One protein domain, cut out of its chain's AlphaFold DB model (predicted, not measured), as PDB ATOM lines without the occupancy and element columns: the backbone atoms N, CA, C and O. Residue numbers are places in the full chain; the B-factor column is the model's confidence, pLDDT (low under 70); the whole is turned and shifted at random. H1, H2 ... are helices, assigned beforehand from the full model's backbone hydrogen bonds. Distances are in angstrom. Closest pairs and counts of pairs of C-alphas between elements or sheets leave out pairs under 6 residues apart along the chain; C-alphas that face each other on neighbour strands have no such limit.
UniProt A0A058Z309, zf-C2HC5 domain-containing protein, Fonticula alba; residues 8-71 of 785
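What this domain is: This is residues 8 to 71 of the 785 residues of the protein "zf-C2HC5 domain-containing protein" of Fonticula alba (UniProt A0A058Z309). What shape do these atoms make? Two long helices, H1 and H4, run side by side in opposite ways, and the shorter H2 and H3 lie on the same side of this pair, H2 crossing H1 and H3 packing on H4. What is it made of? The printed part has 64 residues, with four named helices in the order H1, H2, H3, H4 and no named strand: all helix. How large is its outline? It is compact and rounded, with a radius of gyration of the C-alphas of 11.1 A and spans of 28 by 24 by 19 A.

How they stand to each other: What does the first helix meet? H1, residues 12 to 25, touches H2, residues 32 to 40, with its residues 15 to 19 alone. They stand about perpendicular, at 82 degrees, and their closest C-alphas, of His 19 and Glu 32, are 6.2 A apart. What follows? H3, residues 46 to 50, touches residues 56 to 60 alone of H4, residues 54 to 71; the closest C-alphas, of Thr 47 and Val 56, are 6.6 A apart. How do the long helices stand? H1 and H4 are close but not clearly touching, with the C-alphas of Ala 18 and Leu 63 closest at 7.6 A, at a shallow tilt of 8 degrees, opposite ways. H2 is apart from H3 and from H4. What of the backbones? Every O i to N i+4 pair is within hydrogen-bond range in H3 and H4, against 9 of 10 in H1 and 4 of 5 in H2.

Where its parts are: Where does H1 begin? C-alpha 12 is at (230.641, 294.175, 200.704), and H1 is 20.1 A long from first to last C-alpha. Where does H4 end? C-alpha 71 is at (217.916, 300.705, 206.100), and H4 is 25.8 A long.

The domain as a whole: Is it unbroken? The printed part has no cut; the links H2 to H3 and H3 to H4 are tight, and H1 to H2 is short. Where is confidence low? The pLDDT is under 70 at residues 8, 42 to 44, 49 and 71.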
ATOM      1  N   ASP A   8     225.730 300.307 194.669       67.31
ATOM      2  CA  ASP A   8     226.922 300.870 195.328       67.31
ATOM      3  C   ASP A   8     226.781 301.096 196.848       67.31
ATOM      4  O   ASP A   8     227.769 301.387 197.524       67.31
ATOM      5  N   THR A   9     225.563 301.034 197.401       73.56
ATOM      6  CA  THR A   9     225.288 301.340 198.820       73.56
ATOM      7  C   THR A   9     225.222 300.108 199.725       73.56
ATOM      8  O   THR A   9     225.134 300.254 200.944       73.56
ATOM      9  N   LEU A  10     225.306 298.898 199.161       78.94
ATOM     10  CA  LEU A  10     225.317 297.649 199.926       78.94
ATOM     11  C   LEU A  10     226.720 297.358 200.507       78.94
ATOM     12  O   LEU A  10     227.708 297.407 199.769       78.94
ATOM     13  N   PRO A  11     226.852 297.000 201.802       83.56
ATOM     14  CA  PRO A  11     228.133 296.579 202.369       83.56
ATOM     15  C   PRO A  11     228.685 295.335 201.667       83.56
ATOM     16  O   PRO A  11     227.947 294.379 201.426       83.56
ATOM     17  N   LYS A  12     229.996 295.307 201.396       80.62
ATOM     18  CA  LYS A  12     230.641 294.175 200.704       80.62
ATOM     19  C   LYS A  12     230.381 292.844 201.406       80.62
ATOM     20  O   LYS A  12     229.968 291.899 200.750       80.62
ATOM     21  N   ASP A  13     230.517 292.804 202.726       80.94
ATOM     22  CA  ASP A  13     230.327 291.595 203.538       80.94
ATOM     23  C   ASP A  13     228.896 291.027 203.427       80.94
ATOM     24  O   ASP A  13     228.695 289.815 203.474       80.94
ATOM     25  N   PHE A  14     227.895 291.895 203.227       84.75
ATOM     26  CA  PHE A  14     226.504 291.495 202.997       84.75
ATOM     27  C   PHE A  14     226.304 290.912 201.591       84.75
ATOM     28  O   PHE A  14     225.633 289.892 201.447       84.75
ATOM     29  N   VAL A  15     226.934 291.509 200.573       84.69
ATOM     30  CA  VAL A  15     226.914 290.989 199.196       84.69
ATOM     31  C   VAL A  15     227.646 289.650 199.102       84.69
ATOM     32  O   VAL A  15     227.111 288.725 198.507       84.69
ATOM     33  N   VAL A  16     228.819 289.513 199.727       85.12
ATOM     34  CA  VAL A  16     229.588 288.255 199.764       85.12
ATOM     35  C   VAL A  16     228.804 287.155 200.487       85.12
ATOM     36  O   VAL A  16     228.757 286.026 200.007       85.12
ATOM     37  N   TRP A  17     228.121 287.473 201.594       90.69
ATOM     38  CA  TRP A  17     227.227 286.519 202.261       90.69
ATOM     39  C   TRP A  17     226.068 286.069 201.353       90.69
ATOM     40  O   TRP A  17     225.802 284.869 201.242       90.69
ATOM     41  N   ALA A  18     225.393 287.009 200.686       84.50
ATOM     42  CA  ALA A  18     224.280 286.690 199.796       84.50
ATOM     43  C   ALA A  18     224.739 285.915 198.547       84.50
ATOM     44  O   ALA A  18     224.090 284.944 198.170       84.50
ATOM     45  N   HIS A  19     225.880 286.280 197.955       87.31
ATOM     46  CA  HIS A  19     226.498 285.583 196.823       87.31
ATOM     47  C   HIS A  19     226.913 284.153 197.188       87.31
ATOM     48  O   HIS A  19     226.537 283.221 196.480       87.31
ATOM     49  N   SER A  20     227.579 283.961 198.333       84.44
ATOM     50  CA  SER A  20     227.936 282.631 198.846       84.44
ATOM     51  C   SER A  20     226.698 281.752 199.033       84.44
ATOM     52  O   SER A  20     226.680 280.617 198.569       84.44
ATOM     53  N   THR A  21     225.638 282.289 199.647       83.75
ATOM     54  CA  THR A  21     224.397 281.530 199.887       83.75
ATOM     55  C   THR A  21     223.633 281.251 198.582       83.75
ATOM     56  O   THR A  21     223.022 280.200 198.436       83.75
ATOM     57  N   LEU A  22     223.696 282.142 197.585       82.62
ATOM     58  CA  LEU A  22     223.118 281.895 196.256       82.62
ATOM     59  C   LEU A  22     223.908 280.854 195.452       82.62
ATOM     60  O   LEU A  22     223.301 280.070 194.726       82.62
ATOM     61  N   CYS A  23     225.231 280.780 195.625       81.56
ATOM     62  CA  CYS A  23     226.057 279.726 195.032       81.56
ATOM     63  C   CYS A  23     225.831 278.343 195.670       81.56
ATOM     64  O   CYS A  23     226.106 277.340 195.017       81.56
ATOM     65  N   GLU A  24     225.302 278.267 196.898       82.06
ATOM     66  CA  GLU A  24     224.825 277.005 197.494       82.06
ATOM     67  C   GLU A  24     223.531 276.502 196.823       82.06
ATOM     68  O   GLU A  24     223.315 275.292 196.753       82.06
ATOM     69  N   PHE A  25     222.691 277.401 196.289       79.06
ATOM     70  CA  PHE A  25     221.486 277.036 195.528       79.06
ATOM     71  C   PHE A  25     221.772 276.762 194.041       79.06
ATOM     72  O   PHE A  25     221.264 275.784 193.496       79.06
ATOM     73  N   LEU A  26     222.567 277.613 193.379       76.50
ATOM     74  CA  LEU A  26     222.960 277.479 191.969       76.50
ATOM     75  C   LEU A  26     224.442 277.868 191.772       76.50
ATOM     76  O   LEU A  26     224.749 279.037 191.507       76.50
ATOM     77  N   PRO A  27     225.387 276.915 191.880       78.94
ATOM     78  CA  PRO A  27     226.809 277.203 191.726       78.94
ATOM     79  C   PRO A  27     227.140 277.655 190.296       78.94
ATOM     80  O   PRO A  27     226.772 277.007 189.319       78.94
ATOM     81  N   GLY A  28     227.864 278.771 190.177       71.25
ATOM     82  CA  GLY A  28     228.343 279.310 188.897       71.25
ATOM     83  C   GLY A  28     227.324 280.109 188.073       71.25
ATOM     84  O   GLY A  28     227.705 280.656 187.044       71.25
ATOM     85  N   VAL A  29     226.062 280.217 188.513       77.00
ATOM     86  CA  VAL A  29     225.015 280.988 187.807       77.00
ATOM     87  C   VAL A  29     225.064 282.483 188.143       77.00
ATOM     88  O   VAL A  29     224.736 283.314 187.299       77.00
ATOM     89  N   PHE A  30     225.495 282.837 189.355       79.00
ATOM     90  CA  PHE A  30     225.513 284.214 189.846       79.00
ATOM     91  C   PHE A  30     226.939 284.709 190.107       79.00
ATOM     92  O   PHE A  30     227.733 284.033 190.766       79.00
ATOM     93  N   ASP A  31     227.248 285.925 189.660       82.31
ATOM     94  CA  ASP A  31     228.464 286.658 190.015       82.31
ATOM     95  C   ASP A  31     228.167 287.771 191.044       82.31
ATOM     96  O   ASP A  31     227.014 288.134 191.287       82.31
ATOM     97  N   GLU A  32     229.207 288.335 191.666       77.06
ATOM     98  CA  GLU A  32     229.045 289.405 192.662       77.06
ATOM     99  C   GLU A  32     228.365 290.675 192.116       77.06
ATOM    100  O   GLU A  32     227.799 291.428 192.912       77.06
ATOM    101  N   ALA A  33     228.448 290.965 190.811       76.75
ATOM    102  CA  ALA A  33     227.775 292.125 190.230       76.75
ATOM    103  C   ALA A  33     226.271 291.863 190.091       76.75
ATOM    104  O   ALA A  33     225.484 292.599 190.687       76.75
ATOM    105  N   SER A  34     225.878 290.767 189.430       79.00
ATOM    106  CA  SER A  34     224.461 290.418 189.255       79.00
ATOM    107  C   SER A  34     223.738 290.289 190.595       79.00
ATOM    108  O   SER A  34     222.608 290.749 190.720       79.00
ATOM    109  N   VAL A  35     224.386 289.748 191.636       80.94
ATOM    110  CA  VAL A  35     223.788 289.658 192.983       80.94
ATOM    111  C   VAL A  35     223.493 291.033 193.598       80.94
ATOM    112  O   VAL A  35     222.498 291.160 194.309       80.94
ATOM    113  N   ARG A  36     224.287 292.082 193.328       80.50
ATOM    114  CA  ARG A  36     223.971 293.444 193.811       80.50
ATOM    115  C   ARG A  36     222.737 294.005 193.122       80.50
ATOM    116  O   ARG A  36     221.855 294.515 193.808       80.50
ATOM    117  N   ASP A  37     222.672 293.882 191.801       78.12
ATOM    118  CA  ASP A  37     221.563 294.417 191.010       78.12
ATOM    119  C   ASP A  37     220.254 293.675 191.333       78.12
ATOM    120  O   ASP A  37     219.240 294.312 191.612       78.12
ATOM    121  N   ILE A  38     220.314 292.345 191.458       78.75
ATOM    122  CA  ILE A  38     219.210 291.476 191.898       78.75
ATOM    123  C   ILE A  38     218.682 291.852 193.296       78.75
ATOM    124  O   ILE A  38     217.474 291.893 193.505       78.75
ATOM    125  N   ILE A  39     219.558 292.138 194.267       80.56
ATOM    126  CA  ILE A  39     219.144 292.538 195.631       80.56
ATOM    127  C   ILE A  39     218.543 293.956 195.656       80.56
ATOM    128  O   ILE A  39     217.759 294.283 196.551       80.56
ATOM    129  N   CYS A  40     218.912 294.802 194.695       75.06
ATOM    130  CA  CYS A  40     218.438 296.179 194.580       75.06
ATOM    131  C   CYS A  40     217.130 296.330 193.785       75.06
ATOM    132  O   CYS A  40     216.479 297.372 193.917       75.06
ATOM    133  N   ASP A  41     216.725 295.328 192.999       76.25
ATOM    134  CA  ASP A  41     215.479 295.347 192.230       76.25
ATOM    135  C   ASP A  41     214.255 295.020 193.122       76.25
ATOM    136  O   ASP A  41     214.133 293.907 193.636       76.25
ATOM    137  N   PRO A  42     213.306 295.960 193.317       62.09
ATOM    138  CA  PRO A  42     212.122 295.736 194.145       62.09
ATOM    139  C   PRO A  42     211.056 294.836 193.493       62.09
ATOM    140  O   PRO A  42     210.068 294.523 194.158       62.09
ATOM    141  N   SER A  43     211.214 294.465 192.218       66.31
ATOM    142  CA  SER A  43     210.314 293.570 191.476       66.31
ATOM    143  C   SER A  43     210.793 292.114 191.429       66.31
ATOM    144  O   SER A  43     210.022 291.229 191.067       66.31
ATOM    145  N   PHE A  44     212.039 291.846 191.827       68.56
ATOM    146  CA  PHE A  44     212.654 290.527 191.718       68.56
ATOM    147  C   PHE A  44     212.259 289.599 192.878       68.56
ATOM    148  O   PHE A  44     212.486 289.918 194.051       68.56
ATOM    149  N   SER A  45     211.738 288.405 192.570       72.56
ATOM    150  CA  SER A  45     211.506 287.352 193.568       72.56
ATOM    151  C   SER A  45     212.395 286.130 193.348       72.56
ATOM    152  O   SER A  45     212.385 285.484 192.302       72.56
ATOM    153  N   PHE A  46     213.134 285.748 194.392       71.38
ATOM    154  CA  PHE A  46     213.993 284.559 194.381       71.38
ATOM    155  C   PHE A  46     213.213 283.240 194.227       71.38
ATOM    156  O   PHE A  46     213.797 282.246 193.802       71.38
ATOM    157  N   THR A  47     211.911 283.223 194.533       71.06
ATOM    158  CA  THR A  47     211.028 282.061 194.311       71.06
ATOM    159  C   THR A  47     210.899 281.681 192.842       71.06
ATOM    160  O   THR A  47     210.663 280.516 192.538       71.06
ATOM    161  N   ASP A  48     211.080 282.639 191.938       70.38
ATOM    162  CA  ASP A  48     210.669 282.487 190.540       70.38
ATOM    163  C   ASP A  48     211.811 281.898 189.693       70.38
ATOM    164  O   ASP A  48     211.575 281.292 188.652       70.38
ATOM    165  N   ILE A  49     213.051 282.015 190.191       68.94
ATOM    166  CA  ILE A  49     214.262 281.413 189.613       68.94
ATOM    167  C   ILE A  49     214.710 280.170 190.398       68.94
ATOM    168  O   ILE A  49     215.186 279.210 189.797       68.94
ATOM    169  N   LEU A  50     214.565 280.157 191.731       73.69
ATOM    170  CA  LEU A  50     215.040 279.058 192.593       73.69
ATOM    171  C   LEU A  50     213.924 278.092 193.041       73.69
ATOM    172  O   LEU A  50     214.199 277.107 193.730       73.69
ATOM    173  N   GLY A  51     212.671 278.366 192.670       72.19
ATOM    174  CA  GLY A  51     211.489 277.607 193.081       72.19
ATOM    175  C   GLY A  51     211.031 277.891 194.518       72.19
ATOM    176  O   GLY A  51     211.792 278.347 195.376       72.19
ATOM    177  N   ASP A  52     209.769 277.567 194.815       79.25
ATOM    178  CA  ASP A  52     209.149 277.755 196.137       79.25
ATOM    179  C   ASP A  52     209.587 276.692 197.174       79.25
ATOM    180  O   ASP A  52     208.780 276.034 197.835       79.25
ATOM    181  N   SER A  53     210.894 276.489 197.343       83.62
ATOM    182  CA  SER A  53     211.414 275.639 198.422       83.62
ATOM    183  C   SER A  53     211.261 276.317 199.793       83.62
ATOM    184  O   SER A  53     211.053 277.531 199.923       83.62
ATOM    185  N   ARG A  54     211.339 275.529 200.871       81.06
ATOM    186  CA  ARG A  54     211.314 276.070 202.241       81.06
ATOM    187  C   ARG A  54     212.600 276.849 202.532       81.06
ATOM    188  O   ARG A  54     212.587 277.843 203.256       81.06
ATOM    189  N   GLU A  55     213.685 276.400 201.928       82.19
ATOM    190  CA  GLU A  55     215.047 276.889 202.044       82.19
ATOM    191  C   GLU A  55     215.185 278.251 201.342       82.19
ATOM    192  O   GLU A  55     215.639 279.207 201.969       82.19
ATOM    193  N   VAL A  56     214.671 278.390 200.111       83.81
ATOM    194  CA  VAL A  56     214.597 279.673 199.382       83.81
ATOM    195  C   VAL A  56     213.711 280.679 200.118       83.81
ATOM    196  O   VAL A  56     214.113 281.830 200.290       83.81
ATOM    197  N   ARG A  57     212.550 280.266 200.649       80.62
ATOM    198  CA  ARG A  57     211.710 281.143 201.491       80.62
ATOM    199  C   ARG A  57     212.411 281.587 202.774       80.62
ATOM    200  O   ARG A  57     212.281 282.747 203.170       80.62
ATOM    201  N   SER A  58     213.173 280.699 203.413       85.00
ATOM    202  CA  SER A  58     213.984 281.029 204.589       85.00
ATOM    203  C   SER A  58     215.090 282.031 204.241       85.00
ATOM    204  O   SER A  58     215.257 283.024 204.952       85.00
ATOM    205  N   PHE A  59     215.798 281.825 203.126       85.94
ATOM    206  CA  PHE A  59     216.820 282.746 202.627       85.94
ATOM    207  C   PHE A  59     216.234 284.120 202.278       85.94
ATOM    208  O   PHE A  59     216.709 285.130 202.791       85.94
ATOM    209  N   ALA A  60     215.154 284.174 201.494       82.62
ATOM    210  CA  ALA A  60     214.490 285.422 201.117       82.62
ATOM    211  C   ALA A  60     213.956 286.200 202.337       82.62
ATOM    212  O   ALA A  60     213.969 287.433 202.343       82.62
ATOM    213  N   SER A  61     213.528 285.497 203.392       81.31
ATOM    214  CA  SER A  61     213.109 286.108 204.661       81.31
ATOM    215  C   SER A  61     214.290 286.708 205.434       81.31
ATOM    216  O   SER A  61     214.211 287.851 205.882       81.31
ATOM    217  N   GLU A  62     215.403 285.979 205.555       86.25
ATOM    218  CA  GLU A  62     216.628 286.453 206.223       86.25
ATOM    219  C   GLU A  62     217.302 287.601 205.449       86.25
ATOM    220  O   GLU A  62     217.769 288.569 206.053       86.25
ATOM    221  N   LEU A  63     217.286 287.546 204.114       84.88
ATOM    222  CA  LEU A  63     217.743 288.614 203.224       84.88
ATOM    223  C   LEU A  63     216.931 289.898 203.452       84.88
ATOM    224  O   LEU A  63     217.511 290.947 203.735       84.88
ATOM    225  N   LYS A  64     215.590 289.812 203.417       82.00
ATOM    226  CA  LYS A  64     214.690 290.946 203.703       82.00
ATOM    227  C   LYS A  64     214.883 291.486 205.127       82.00
ATOM    228  O   LYS A  64     214.883 292.702 205.314       82.00
ATOM    229  N   ARG A  65     215.116 290.614 206.120       84.69
ATOM    230  CA  ARG A  65     215.407 291.007 207.512       84.69
ATOM    231  C   ARG A  65     216.682 291.853 207.604       84.69
ATOM    232  O   ARG A  65     216.632 292.960 208.136       84.69
ATOM    233  N   ARG A  66     217.794 291.378 207.033       82.62
ATOM    234  CA  ARG A  66     219.088 292.091 207.031       82.62
ATOM    235  C   ARG A  66     219.054 293.384 206.218       82.62
ATOM    236  O   ARG A  66     219.641 294.379 206.631       82.62
ATOM    237  N   LEU A  67     218.329 293.410 205.099       80.88
ATOM    238  CA  LEU A  67     218.138 294.628 204.304       80.88
ATOM    239  C   LEU A  67     217.344 295.697 205.083       80.88
ATOM    240  O   LEU A  67     217.643 296.888 204.988       80.88
ATOM    241  N   GLY A  68     216.390 295.274 205.921       76.69
ATOM    242  CA  GLY A  68     215.704 296.137 206.887       76.69
ATOM    243  C   GLY A  68     216.638 296.696 207.969       76.69
ATOM    244  O   GLY A  68     216.579 297.883 208.281       76.69
ATOM    245  N   GLU A  69     217.553 295.878 208.499       80.19
ATOM    246  CA  GLU A  69     218.567 296.319 209.472       80.19
ATOM    247  C   GLU A  69     219.542 297.349 208.873       80.19
ATOM    248  O   GLU A  69     219.910 298.309 209.548       80.19
ATOM    249  N   LEU A  70     219.898 297.207 207.591       74.81
ATOM    250  CA  LEU A  70     220.747 298.153 206.854       74.81
ATOM    251  C   LEU A  70     220.047 299.470 206.469       74.81
ATOM    252  O   LEU A  70     220.724 300.444 206.144       74.81
ATOM    253  N   THR A  71     218.711 299.521 206.494       67.62
ATOM    254  CA  THR A  71     217.916 300.705 206.100       67.62
ATOM    255  C   THR A  71     217.250 301.433 207.271       67.62
ATOM    256  O   THR A  71     216.632 302.483 207.076       67.62
TER     257      THR A  71